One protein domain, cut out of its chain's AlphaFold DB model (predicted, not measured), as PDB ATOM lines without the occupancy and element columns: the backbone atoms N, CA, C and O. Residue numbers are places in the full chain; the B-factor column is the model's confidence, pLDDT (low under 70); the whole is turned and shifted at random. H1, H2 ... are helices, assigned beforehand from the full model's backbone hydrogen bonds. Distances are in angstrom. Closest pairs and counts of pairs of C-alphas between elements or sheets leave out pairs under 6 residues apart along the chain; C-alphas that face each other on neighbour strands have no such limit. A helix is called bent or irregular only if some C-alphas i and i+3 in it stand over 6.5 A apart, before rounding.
ATOM      1  N   LEU A 128       5.914  10.782 -36.687       89.44
ATOM      2  CA  LEU A 128       7.265  10.824 -37.256       89.44
ATOM      3  C   LEU A 128       7.544  12.152 -37.955       89.44
ATOM      4  O   LEU A 128       8.605  12.734 -37.748       89.44
ATOM      5  N   LEU A 129       6.592  12.650 -38.754       90.75
ATOM      6  CA  LEU A 129       6.703  13.969 -39.366       90.75
ATOM      7  C   LEU A 129       6.826  15.060 -38.301       90.75
ATOM      8  O   LEU A 129       7.718  15.897 -38.391       90.75
ATOM      9  N   MET A 130       5.947  15.068 -37.300       93.12
ATOM     10  CA  MET A 130       5.942  16.137 -36.299       93.12
ATOM     11  C   MET A 130       7.210  16.126 -35.426       93.12
ATOM     12  O   MET A 130       7.773  17.188 -35.156       93.12
ATOM     13  N   GLU A 131       7.703  14.942 -35.051       93.00
ATOM     14  CA  GLU A 131       8.980  14.761 -34.350       93.00
ATOM     15  C   GLU A 131      10.162  15.242 -35.190       93.00
ATOM     16  O   GLU A 131      11.033  15.951 -34.684       93.00
ATOM     17  N   PHE A 132      10.188  14.876 -36.475       91.75
ATOM     18  CA  PHE A 132      11.205  15.340 -37.413       91.75
ATOM     19  C   PHE A 132      11.210  16.866 -37.493       91.75
ATOM     20  O   PHE A 132      12.256  17.480 -37.325       91.75
ATOM     21  N   ILE A 133      10.043  17.491 -37.674       92.81
ATOM     22  CA  ILE A 133       9.953  18.946 -37.803       92.81
ATOM     23  C   ILE A 133      10.415  19.653 -36.529       92.81
ATOM     24  O   ILE A 133      11.207  20.581 -36.622       92.81
ATOM     25  N   LYS A 134      10.000  19.204 -35.339       94.38
ATOM     26  CA  LYS A 134      10.483  19.810 -34.085       94.38
ATOM     27  C   LYS A 134      12.001  19.695 -33.934       94.38
ATOM     28  O   LYS A 134      12.625  20.582 -33.362       94.38
ATOM     29  N   ARG A 135      12.582  18.587 -34.396       94.19
ATOM     30  CA  ARG A 135      14.015  18.315 -34.274       94.19
ATOM     31  C   ARG A 135      14.850  19.124 -35.265       94.19
ATOM     32  O   ARG A 135      15.856  19.691 -34.858       94.19
ATOM     33  N   GLU A 136      14.448  19.149 -36.532       93.31
ATOM     34  CA  GLU A 136      15.223  19.770 -37.616       93.31
ATOM     35  C   GLU A 136      14.887  21.259 -37.815       93.31
ATOM     36  O   GLU A 136      15.724  22.014 -38.297       93.31
ATOM     37  N   PHE A 137      13.685  21.690 -37.415       94.00
ATOM     38  CA  PHE A 137      13.184  23.068 -37.537       94.00
ATOM     39  C   PHE A 137      12.623  23.578 -36.191       94.00
ATOM     40  O   PHE A 137      11.432  23.895 -36.078       94.00
ATOM     41  N   PRO A 138      13.443  23.606 -35.119       96.12
ATOM     42  CA  PRO A 138      12.973  23.927 -33.771       96.12
ATOM     43  C   PRO A 138      12.463  25.368 -33.638       96.12
ATOM     44  O   PRO A 138      11.523  25.612 -32.881       96.12
ATOM     45  N   GLU A 139      13.043  26.318 -34.375       96.62
ATOM     46  CA  GLU A 139      12.643  27.729 -34.330       96.62
ATOM     47  C   GLU A 139      11.259  27.937 -34.959       96.62
ATOM     48  O   GLU A 139      10.387  28.571 -34.359       96.62
ATOM     49  N   GLU A 140      11.013  27.349 -36.132       95.12
ATOM     50  CA  GLU A 140       9.709  27.364 -36.790       95.12
ATOM     51  C   GLU A 140       8.668  26.627 -35.954       95.12
ATOM     52  O   GLU A 140       7.550  27.117 -35.771       95.12
ATOM     53  N   TYR A 141       9.039  25.475 -35.398       96.12
ATOM     54  CA  TYR A 141       8.178  24.731 -34.493       96.12
ATOM     55  C   TYR A 141       7.754  25.581 -33.286       96.12
ATOM     56  O   TYR A 141       6.561  25.663 -32.987       96.12
ATOM     57  N   GLU A 142       8.683  26.258 -32.607       96.44
ATOM     58  CA  GLU A 142       8.338  27.119 -31.470       96.44
ATOM     59  C   GLU A 142       7.474  28.313 -31.888       96.44
ATOM     60  O   GLU A 142       6.516  28.654 -31.183       96.44
ATOM     61  N   ARG A 143       7.765  28.900 -33.057       95.94
ATOM     62  CA  ARG A 143       7.024  30.035 -33.618       95.94
ATOM     63  C   ARG A 143       5.558  29.703 -33.889       95.94
ATOM     64  O   ARG A 143       4.691  30.491 -33.519       95.94
ATOM     65  N   PHE A 144       5.274  28.572 -34.537       95.69
ATOM     66  CA  PHE A 144       3.908  28.217 -34.941       95.69
ATOM     67  C   PHE A 144       3.175  27.347 -33.914       95.69
ATOM     68  O   PHE A 144       1.990  27.554 -33.660       95.69
ATOM     69  N   ILE A 145       3.861  26.368 -33.319       96.12
ATOM     70  CA  ILE A 145       3.232  25.298 -32.532       96.12
ATOM     71  C   ILE A 145       3.473  25.483 -31.039       96.12
ATOM     72  O   ILE A 145       2.518  25.456 -30.258       96.12
ATOM     73  N   GLY A 146       4.726  25.694 -30.627       94.00
ATOM     74  CA  GLY A 146       5.114  25.712 -29.213       94.00
ATOM     75  C   GLY A 146       4.324  26.739 -28.395       94.00
ATOM     76  O   GLY A 146       3.719  26.405 -27.372       94.00
ATOM     77  N   GLY A 147       4.251  27.982 -28.884       92.88
ATOM     78  CA  GLY A 147       3.478  29.047 -28.238       92.88
ATOM     79  C   GLY A 147       1.973  28.766 -28.188       92.88
ATOM     80  O   GLY A 147       1.334  28.974 -27.154       92.88
ATOM     81  N   LEU A 148       1.400  28.249 -29.278       94.19
ATOM     82  CA  LEU A 148      -0.022  27.911 -29.347       94.19
ATOM     83  C   LEU A 148      -0.385  26.809 -28.344       94.19
ATOM     84  O   LEU A 148      -1.337  26.954 -27.574       94.19
ATOM     85  N   ARG A 149       0.421  25.748 -28.293       91.81
ATOM     86  CA  ARG A 149       0.228  24.631 -27.370       91.81
ATOM     87  C   ARG A 149       0.298  25.076 -25.910       91.81
ATOM     88  O   ARG A 149      -0.561  24.689 -25.120       91.81
ATOM     89  N   ARG A 150       1.284  25.908 -25.546       92.62
ATOM     90  CA  ARG A 150       1.404  26.458 -24.183       92.62
ATOM     91  C   ARG A 150       0.153  27.238 -23.782       92.62
ATOM     92  O   ARG A 150      -0.426  26.938 -22.742       92.62
ATOM     93  N   ARG A 151      -0.331  28.135 -24.648       92.75
ATOM     94  CA  ARG A 151      -1.562  28.906 -24.397       92.75
ATOM     95  C   ARG A 151      -2.788  28.015 -24.208       92.75
ATOM     96  O   ARG A 151      -3.595  28.270 -23.319       92.75
ATOM     97  N   GLN A 152      -2.933  26.957 -25.008       90.88
ATOM     98  CA  GLN A 152      -4.042  26.009 -24.854       90.88
ATOM     99  C   GLN A 152      -3.974  25.263 -23.513       90.88
ATOM    100  O   GLN A 152      -4.984  25.157 -22.817       90.88
ATOM    101  N   ILE A 153      -2.783  24.797 -23.124       91.00
ATOM    102  CA  ILE A 153      -2.561  24.135 -21.831       91.00
ATOM    103  C   ILE A 153      -2.906  25.085 -20.679       91.00
ATOM    104  O   ILE A 153      -3.641  24.698 -19.774       91.00
ATOM    105  N   GLU A 154      -2.408  26.321 -20.718       93.44
ATOM    106  CA  GLU A 154      -2.666  27.345 -19.698       93.44
ATOM    107  C   GLU A 154      -4.154  27.688 -19.594       93.44
ATOM    108  O   GLU A 154      -4.699  27.761 -18.491       93.44
ATOM    109  N   HIS A 155      -4.839  27.828 -20.729       91.94
ATOM    110  CA  HIS A 155      -6.271  28.106 -20.763       91.94
ATOM    111  C   HIS A 155      -7.093  26.980 -20.117       91.94
ATOM    112  O   HIS A 155      -7.968  27.238 -19.288       91.94
ATOM    113  N   ILE A 156      -6.808  25.721 -20.465       90.12
ATOM    114  CA  ILE A 156      -7.501  24.556 -19.893       90.12
ATOM    115  C   ILE A 156      -7.169  24.415 -18.402       90.12
ATOM    116  O   ILE A 156      -8.068  24.174 -17.595       90.12
ATOM    117  N   ALA A 157      -5.904  24.612 -18.024       92.62
ATOM    118  CA  ALA A 157      -5.445  24.584 -16.639       92.62
ATOM    119  C   ALA A 157      -6.197  25.608 -15.780       92.62
ATOM    120  O   ALA A 157      -6.750  25.247 -14.741       92.62
ATOM    121  N   GLY A 158      -6.306  26.852 -16.259       93.44
ATOM    122  CA  GLY A 158      -7.065  27.910 -15.596       93.44
ATOM    123  C   GLY A 158      -8.554  27.584 -15.469       93.44
ATOM    124  O   GLY A 158      -9.134  27.776 -14.405       93.44
ATOM    125  N   ARG A 159      -9.172  27.022 -16.517       94.19
ATOM    126  CA  ARG A 159     -10.594  26.634 -16.492       94.19
ATOM    127  C   ARG A 159     -10.905  25.479 -15.545       94.19
ATOM    128  O   ARG A 159     -11.999  25.440 -14.994       94.19
ATOM    129  N   LEU A 160      -9.983  24.532 -15.395       92.88
ATOM    130  CA  LEU A 160     -10.173  23.340 -14.564       92.88
ATOM    131  C   LEU A 160      -9.584  23.485 -13.153       92.88
ATOM    132  O   LEU A 160      -9.717  22.563 -12.352       92.88
ATOM    133  N   GLY A 161      -8.916  24.602 -12.846       92.56
ATOM    134  CA  GLY A 161      -8.206  24.788 -11.577       92.56
ATOM    135  C   GLY A 161      -7.072  23.776 -11.371       92.56
ATOM    136  O   GLY A 161      -6.756  23.414 -10.240       92.56
ATOM    137  N   GLN A 162      -6.487  23.271 -12.460       93.44
ATOM    138  CA  GLN A 162      -5.426  22.264 -12.436       93.44
ATOM    139  C   GLN A 162      -4.087  22.867 -12.852       93.44
ATOM    140  O   GLN A 162      -4.030  23.902 -13.507       93.44
ATOM    141  N   SER A 163      -2.980  22.206 -12.502       93.81
ATOM    142  CA  SER A 163      -1.661  22.668 -12.942       93.81
ATOM    143  C   SER A 163      -1.473  22.469 -14.459       93.81
ATOM    144  O   SER A 163      -1.904  21.437 -14.989       93.81
ATOM    145  N   PRO A 164      -0.749  23.366 -15.160       90.31
ATOM    146  CA  PRO A 164      -0.382  23.177 -16.568       90.31
ATOM    147  C   PRO A 164       0.295  21.830 -16.843       90.31
ATOM    148  O   PRO A 164       0.031  21.190 -17.857       90.31
ATOM    149  N   LYS A 165       1.114  21.337 -15.905       89.50
ATOM    150  CA  LYS A 165       1.782  20.031 -16.008       89.50
ATOM    151  C   LYS A 165       0.788  18.864 -15.996       89.50
ATOM    152  O   LYS A 165       0.977  17.895 -16.728       89.50
ATOM    153  N   THR A 166      -0.267  18.958 -15.185       89.38
ATOM    154  CA  THR A 166      -1.346  17.959 -15.136       89.38
ATOM    155  C   THR A 166      -2.087  17.909 -16.467       89.38
ATOM    156  O   THR A 166      -2.267  16.826 -17.021       89.38
ATOM    157  N   ILE A 167      -2.442  19.075 -17.013       89.31
ATOM    158  CA  ILE A 167      -3.118  19.180 -18.310       89.31
ATOM    159  C   ILE A 167      -2.232  18.666 -19.442       89.31
ATOM    160  O   ILE A 167      -2.684  17.847 -20.236       89.31
ATOM    161  N   ALA A 168      -0.958  19.063 -19.482       85.62
ATOM    162  CA  ALA A 168      -0.011  18.599 -20.492       85.62
ATOM    163  C   ALA A 168       0.095  17.067 -20.515       85.62
ATOM    164  O   ALA A 168       0.090  16.464 -21.584       85.62
ATOM    165  N   ARG A 169       0.120  16.426 -19.337       84.62
ATOM    166  CA  ARG A 169       0.122  14.961 -19.224       84.62
ATOM    167  C   ARG A 169      -1.199  14.341 -19.686       84.62
ATOM    168  O   ARG A 169      -1.174  13.294 -20.322       84.62
ATOM    169  N   ALA A 170      -2.332  14.964 -19.365       82.25
ATOM    170  CA  ALA A 170      -3.659  14.485 -19.754       82.25
ATOM    171  C   ALA A 170      -3.920  14.603 -21.267       82.25
ATOM    172  O   ALA A 170      -4.593  13.749 -21.835       82.25
ATOM    173  N   MET A 171      -3.346  15.614 -21.928       78.94
ATOM    174  CA  MET A 171      -3.391  15.761 -23.389       78.94
ATOM    175  C   MET A 171      -2.602  14.666 -24.127       78.94
ATOM    176  O   MET A 171      -2.785  14.489 -25.330       78.94
ATOM    177  N   GLY A 172      -1.775  13.899 -23.411       78.44
ATOM    178  CA  GLY A 172      -1.021  12.774 -23.950       78.44
ATOM    179  C   GLY A 172       0.262  13.193 -24.663       78.44
ATOM    180  O   GLY A 172       0.777  14.294 -24.466       78.44
ATOM    181  N   ASP A 173       0.791  12.270 -25.468       82.94
ATOM    182  CA  ASP A 173       1.990  12.511 -26.267       82.94
ATOM    183  C   ASP A 173       1.774  13.708 -27.193       82.94
ATOM    184  O   ASP A 173       0.742  13.846 -27.856       82.94
ATOM    185  N   GLU A 174       2.773  14.580 -27.219       82.56
ATOM    186  CA  GLU A 174       2.767  15.804 -27.983       82.56
ATOM    187  C   GLU A 174       2.482  15.608 -29.462       82.56
ATOM    188  O   GLU A 174       1.778  16.434 -30.051       82.56
ATOM    189  N   PHE A 175       2.959  14.501 -30.006       88.88
ATOM    190  CA  PHE A 175       2.826  14.162 -31.410       88.88
ATOM    191  C   PHE A 175       1.775  13.077 -31.652       88.88
ATOM    192  O   PHE A 175       1.663  12.538 -32.756       88.88
ATOM    193  N   SER A 176       0.955  12.769 -30.643       88.19
ATOM    194  CA  SER A 176      -0.218  11.930 -30.846       88.19
ATOM    195  C   SER A 176      -1.287  12.693 -31.616       88.19
ATOM    196  O   SER A 176      -1.673  13.802 -31.256       88.19
ATOM    197  N   LEU A 177      -1.872  12.038 -32.618       89.06
ATOM    198  CA  LEU A 177      -3.012  12.584 -33.356       89.06
ATOM    199  C   LEU A 177      -4.211  12.880 -32.452       89.06
ATOM    200  O   LEU A 177      -4.959  13.807 -32.745       89.06
ATOM    201  N   THR A 178      -4.359  12.148 -31.343       88.75
ATOM    202  CA  THR A 178      -5.416  12.385 -30.346       88.75
ATOM    203  C   THR A 178      -5.295  13.742 -29.661       88.75
ATOM    204  O   THR A 178      -6.300  14.267 -29.192       88.75
ATOM    205  N   ALA A 179      -4.089  14.315 -29.614       87.31
ATOM    206  CA  ALA A 179      -3.814  15.611 -29.004       87.31
ATOM    207  C   ALA A 179      -4.024  16.792 -29.972       87.31
ATOM    208  O   ALA A 179      -3.943  17.947 -29.559       87.31
ATOM    209  N   ILE A 180      -4.286  16.526 -31.258       91.62
ATOM    210  CA  ILE A 180      -4.379  17.558 -32.293       91.62
ATOM    211  C   ILE A 180      -5.841  17.963 -32.510       91.62
ATOM    212  O   ILE A 180      -6.649  17.211 -33.069       91.62
ATOM    213  N   ASN A 181      -6.168  19.188 -32.092       92.56
ATOM    214  CA  ASN A 181      -7.423  19.866 -32.419       92.56
ATOM    215  C   ASN A 181      -7.318  20.626 -33.761       92.56
ATOM    216  O   ASN A 181      -6.257  20.657 -34.384       92.56
ATOM    217  N   LYS A 182      -8.426  21.230 -34.220       95.00
ATOM    218  CA  LYS A 182      -8.485  21.954 -35.506       95.00
ATOM    219  C   LYS A 182      -7.486  23.114 -35.574       95.00
ATOM    220  O   LYS A 182      -6.827  23.287 -36.589       95.00
ATOM    221  N   GLU A 183      -7.347  23.876 -34.493       95.31
ATOM    222  CA  GLU A 183      -6.448  25.034 -34.432       95.31
ATOM    223  C   GLU A 183      -4.974  24.612 -34.542       95.31
ATOM    224  O   GLU A 183      -4.247  25.121 -35.392       95.31
ATOM    225  N   LEU A 184      -4.549  23.613 -33.756       95.06
ATOM    226  CA  LEU A 184      -3.204  23.040 -33.853       95.06
ATOM    227  C   LEU A 184      -2.955  22.425 -35.229       95.06
ATOM    228  O   LEU A 184      -1.865  22.566 -35.774       95.06
ATOM    229  N   TYR A 185      -3.954  21.747 -35.795       96.06
ATOM    230  CA  TYR A 185      -3.852  21.183 -37.134       96.06
ATOM    231  C   TYR A 185      -3.553  22.259 -38.186       96.06
ATOM    232  O   TYR A 185      -2.634  22.075 -38.981       96.06
ATOM    233  N   LEU A 186      -4.293  23.371 -38.180       96.25
ATOM    234  CA  LEU A 186      -4.085  24.461 -39.135       96.25
ATOM    235  C   LEU A 186      -2.714  25.120 -38.945       96.25
ATOM    236  O   LEU A 186      -2.001  25.307 -39.926       96.25
ATOM    237  N   ALA A 187      -2.286  25.348 -37.699       96.56
ATOM    238  CA  ALA A 187      -0.946  25.865 -37.410       96.56
ATOM    239  C   ALA A 187       0.167  24.942 -37.944       96.56
ATOM    240  O   ALA A 187       1.176  25.408 -38.475       96.56
ATOM    241  N   TRP A 188      -0.026  23.620 -37.870       95.44
ATOM    242  CA  TRP A 188       0.882  22.658 -38.497       95.44
ATOM    243  C   TRP A 188       0.901  22.778 -40.022       95.44
ATOM    244  O   TRP A 188       1.974  22.696 -40.617       95.44
ATOM    245  N   GLN A 189      -0.250  22.977 -40.671       95.19
ATOM    246  CA  GLN A 189      -0.288  23.180 -42.123       95.19
ATOM    247  C   GLN A 189       0.417  24.480 -42.528       95.19
ATOM    248  O   GLN A 189       1.178  24.471 -43.492       95.19
ATOM    249  N   GLU A 190       0.234  25.565 -41.775       94.69
ATOM    250  CA  GLU A 190       0.941  26.834 -41.996       94.69
ATOM    251  C   GLU A 190       2.458  26.679 -41.861       94.69
ATOM    252  O   GLU A 190       3.196  27.096 -42.757       94.69
ATOM    253  N   LEU A 191       2.927  26.014 -40.798       94.44
ATOM    254  CA  LEU A 191       4.348  25.711 -40.615       94.44
ATOM    255  C   LEU A 191       4.882  24.949 -41.830       94.44
ATOM    256  O   LEU A 191       5.846  25.383 -42.461       94.44
ATOM    257  N   LEU A 192       4.245  23.833 -42.191       92.88
ATOM    258  CA  LEU A 192       4.716  22.967 -43.272       92.88
ATOM    259  C   LEU A 192       4.740  23.694 -44.623       92.88
ATOM    260  O   LEU A 192       5.698  23.542 -45.382       92.88
ATOM    261  N   ARG A 193       3.735  24.531 -44.902       91.12
ATOM    262  CA  ARG A 193       3.707  25.389 -46.097       91.12
ATOM    263  C   ARG A 193       4.801  26.455 -46.071       91.12
ATOM    264  O   ARG A 193       5.331  26.775 -47.129       91.12
ATOM    265  N   SER A 194       5.163  26.979 -44.899       91.56
ATOM    266  CA  SER A 194       6.254  27.955 -44.774       91.56
ATOM    267  C   SER A 194       7.629  27.357 -45.092       91.56
ATOM    268  O   SER A 194       8.481  28.057 -45.632       91.56
ATOM    269  N   LEU A 195       7.824  26.061 -44.822       89.50
ATOM    270  CA  LEU A 195       9.055  25.342 -45.161       89.50
ATOM    271  C   LEU A 195       9.104  24.956 -46.644       89.50
ATOM    272  O   LEU A 195      10.163  25.006 -47.268       89.50
ATOM    273  N   TYR A 196       7.966  24.552 -47.218       86.81
ATOM    274  CA  TYR A 196       7.897  24.135 -48.615       86.81
ATOM    275  C   TYR A 196       6.544  24.492 -49.261       86.81
ATOM    276  O   TYR A 196       5.605  23.691 -49.242       86.81
ATOM    277  N   PRO A 197       6.425  25.687 -49.872       83.75
ATOM    278  CA  PRO A 197       5.141  26.215 -50.348       83.75
ATOM    279  C   PRO A 197       4.644  25.575 -51.651       83.75
ATOM    280  O   PRO A 197       3.476  25.716 -51.996       83.75
ATOM    281  N   VAL A 198       5.514  24.875 -52.390       82.38
ATOM    282  CA  VAL A 198       5.200  24.337 -53.729       82.38
ATOM    283  C   VAL A 198       4.190  23.191 -53.665       82.38
ATOM    284  O   VAL A 198       3.285  23.104 -54.492       82.38
ATOM    285  N   LYS A 199       4.356  22.284 -52.700       75.50
ATOM    286  CA  LYS A 199       3.424  21.183 -52.433       75.50
ATOM    287  C   LYS A 199       3.604  20.717 -50.992       75.50
ATOM    288  O   LYS A 199       4.740  20.650 -50.537       75.50
ATOM    289  N   PRO A 200       2.565  20.261 -50.286       67.38
ATOM    290  CA  PRO A 200       2.681  19.768 -48.902       67.38
ATOM    291  C   PRO A 200       3.445  18.430 -48.762       67.38
ATOM    292  O   PRO A 200       3.321  17.713 -47.767       67.38
ATOM    293  N   VAL A 201       4.193  18.006 -49.778       58.53
ATOM    294  CA  VAL A 201       4.678  16.633 -49.913       58.53
ATOM    295  C   VAL A 201       6.118  16.538 -49.439       58.53
ATOM    296  O   VAL A 201       7.052  16.546 -50.234       58.53
ATOM    297  N   MET A 202       6.266  16.395 -48.125       64.69
ATOM    298  CA  MET A 202       7.494  15.890 -47.501       64.69
ATOM    299  C   MET A 202       7.257  14.624 -46.674       64.69
ATOM    300  O   MET A 202       8.217  13.922 -46.375       64.69
ATOM    301  N   LEU A 203       5.991  14.273 -46.383       67.06
ATOM    302  CA  LEU A 203       5.670  13.124 -45.536       67.06
ATOM    303  C   LEU A 203       6.332  11.831 -46.012       67.06
ATOM    304  O   LEU A 203       6.978  11.198 -45.201       67.06
ATOM    305  N   ASP A 204       6.216  11.417 -47.280       74.44
ATOM    306  CA  ASP A 204       6.734  10.083 -47.655       74.44
ATOM    307  C   ASP A 204       8.253  10.039 -47.611       74.44
ATOM    308  O   ASP A 204       8.820   9.027 -47.224       74.44
ATOM    309  N   ILE A 205       8.904  11.141 -47.991       81.81
ATOM    310  CA  ILE A 205      10.362  11.251 -47.977       81.81
ATOM    311  C   ILE A 205      10.834  11.170 -46.524       81.81
ATOM    312  O   ILE A 205      11.593  10.266 -46.176       81.81
ATOM    313  N   ILE A 206      10.309  12.043 -45.658       83.25
ATOM    314  CA  ILE A 206      10.620  12.054 -44.223       83.25
ATOM    315  C   ILE A 206      10.309  10.692 -43.612       83.25
ATOM    316  O   ILE A 206      11.148  10.104 -42.945       83.25
ATOM    317  N   TRP A 207       9.134  10.137 -43.887       81.38
ATOM    318  CA  TRP A 207       8.689   8.873 -43.323       81.38
ATOM    319  C   TRP A 207       9.569   7.699 -43.758       81.38
ATOM    320  O   TRP A 207       9.905   6.859 -42.924       81.38
ATOM    321  N   VAL A 208       9.975   7.631 -45.033       83.50
ATOM    322  CA  VAL A 208      10.880   6.586 -45.542       83.50
ATOM    323  C   VAL A 208      12.250   6.692 -44.872       83.50
ATOM    324  O   VAL A 208      12.770   5.678 -44.397       83.50
ATOM    325  N   HIS A 209      12.815   7.897 -44.782       84.44
ATOM    326  CA  HIS A 209      14.132   8.108 -44.180       84.44
ATOM    327  C   HIS A 209      14.123   7.907 -42.657       84.44
ATOM    328  O   HIS A 209      14.948   7.156 -42.133       84.44
ATOM    329  N   GLU A 210      13.155   8.478 -41.943       86.62
ATOM    330  CA  GLU A 210      13.054   8.371 -40.485       86.62
ATOM    331  C   GLU A 210      12.746   6.943 -40.036       86.62
ATOM    332  O   GLU A 210      13.358   6.451 -39.088       86.62
ATOM    333  N   ARG A 211      11.865   6.213 -40.735       83.88
ATOM    334  CA  ARG A 211      11.633   4.799 -40.400       83.88
ATOM    335  C   ARG A 211      12.868   3.942 -40.595       83.88
ATOM    336  O   ARG A 211      13.079   3.010 -39.818       83.88
ATOM    337  N   ARG A 212      13.653   4.214 -41.635       85.38
ATOM    338  CA  ARG A 212      14.910   3.507 -41.864       85.38
ATOM    339  C   ARG A 212      15.896   3.795 -40.730       85.38
ATOM    340  O   ARG A 212      16.376   2.845 -40.118       85.38
ATOM    341  N   ARG A 213      16.076   5.069 -40.372       86.38
ATOM    342  CA  ARG A 213      16.923   5.513 -39.253       86.38
ATOM    343  C   ARG A 213      16.547   4.838 -37.929       86.38
ATOM    344  O   ARG A 213      17.422   4.362 -37.208       86.38
ATOM    345  N   LEU A 214      15.250   4.745 -37.622       86.12
ATOM    346  CA  LEU A 214      14.755   4.084 -36.408       86.12
ATOM    347  C   LEU A 214      15.040   2.577 -36.393       86.12
ATOM    348  O   LEU A 214      15.415   2.033 -35.357       86.12
TER     349      LEU A 214
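Overview. This is residues 128 to 214 of the 224 residues of an uncharacterized protein of Acidobacteria bacterium (UniProt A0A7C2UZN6). Two long helices, H2 and H4, run opposite ways and overlap over part of their length, making a long beam, with three shorter helices along one side of it: H3 packs on H2 near one end of the beam, H1 and H5 lie toward the other end, crosswise to each other. The long link of residues 171 to 181 folds back from H3 to H4. The printed part has 87 residues with five named helices, H1 to H5 in chain order, and no named strand; the class is all helix. It is only just compact, close to loose, with a radius of gyration of the C-alphas of 14.3 A, and elongated, spanning 43 by 27 by 21 A.

Arrangement. H2, residues 138 to 160, has a kink of 41 degrees near residue 145 and is only just irregular, C-alphas 144 and 147 being 6.8 A apart. Its residues 140 to 149 alone touch H4, residues 182 to 195, at a shallow tilt of 11 degrees, opposite ways; the closest C-alphas, of Phe 144 and Ala 187, are 5.9 A apart. Its residues 153 to 157 alone touch H3, residues 164 to 170, about perpendicular at 87 degrees, the closest C-alphas being Ala 157 and Pro 164, 5.3 A. H1, residues 128 to 136, touches H5, residues 203 to 214, about perpendicular at 81 degrees; the closest C-alphas, of Leu 129 and Leu 203, are 6.3 A apart. H1 and H2 are close but not clearly touching, with 2 pairs of C-alphas within 8 A, the closest Lys 134 and Tyr 141, 5.4 A. H1 and H4 are near each other. In H1, H3, H4 and H5 every O i to N i+4 pair is within hydrogen-bond range; in H2, 16 of 19.

Along the chain. H2 is 30.1 A long, H4 20.3 A, H5 15.7 A, H1 12.0 A and H3 9.8 A. H1 begins at C-alpha 128 (7.265, 10.824, -37.256), and H5 ends at C-alpha 214 (14.755, 4.084, -36.408).

Size, cuts and confidence. The C-alphas farthest apart, of Gly 161 and Val 198, are 44.2 A apart. The printed part has no cut, and the link H3 to H4 is long. Residues 200 to 203, of which 203 belongs to H5, have pLDDT under 70.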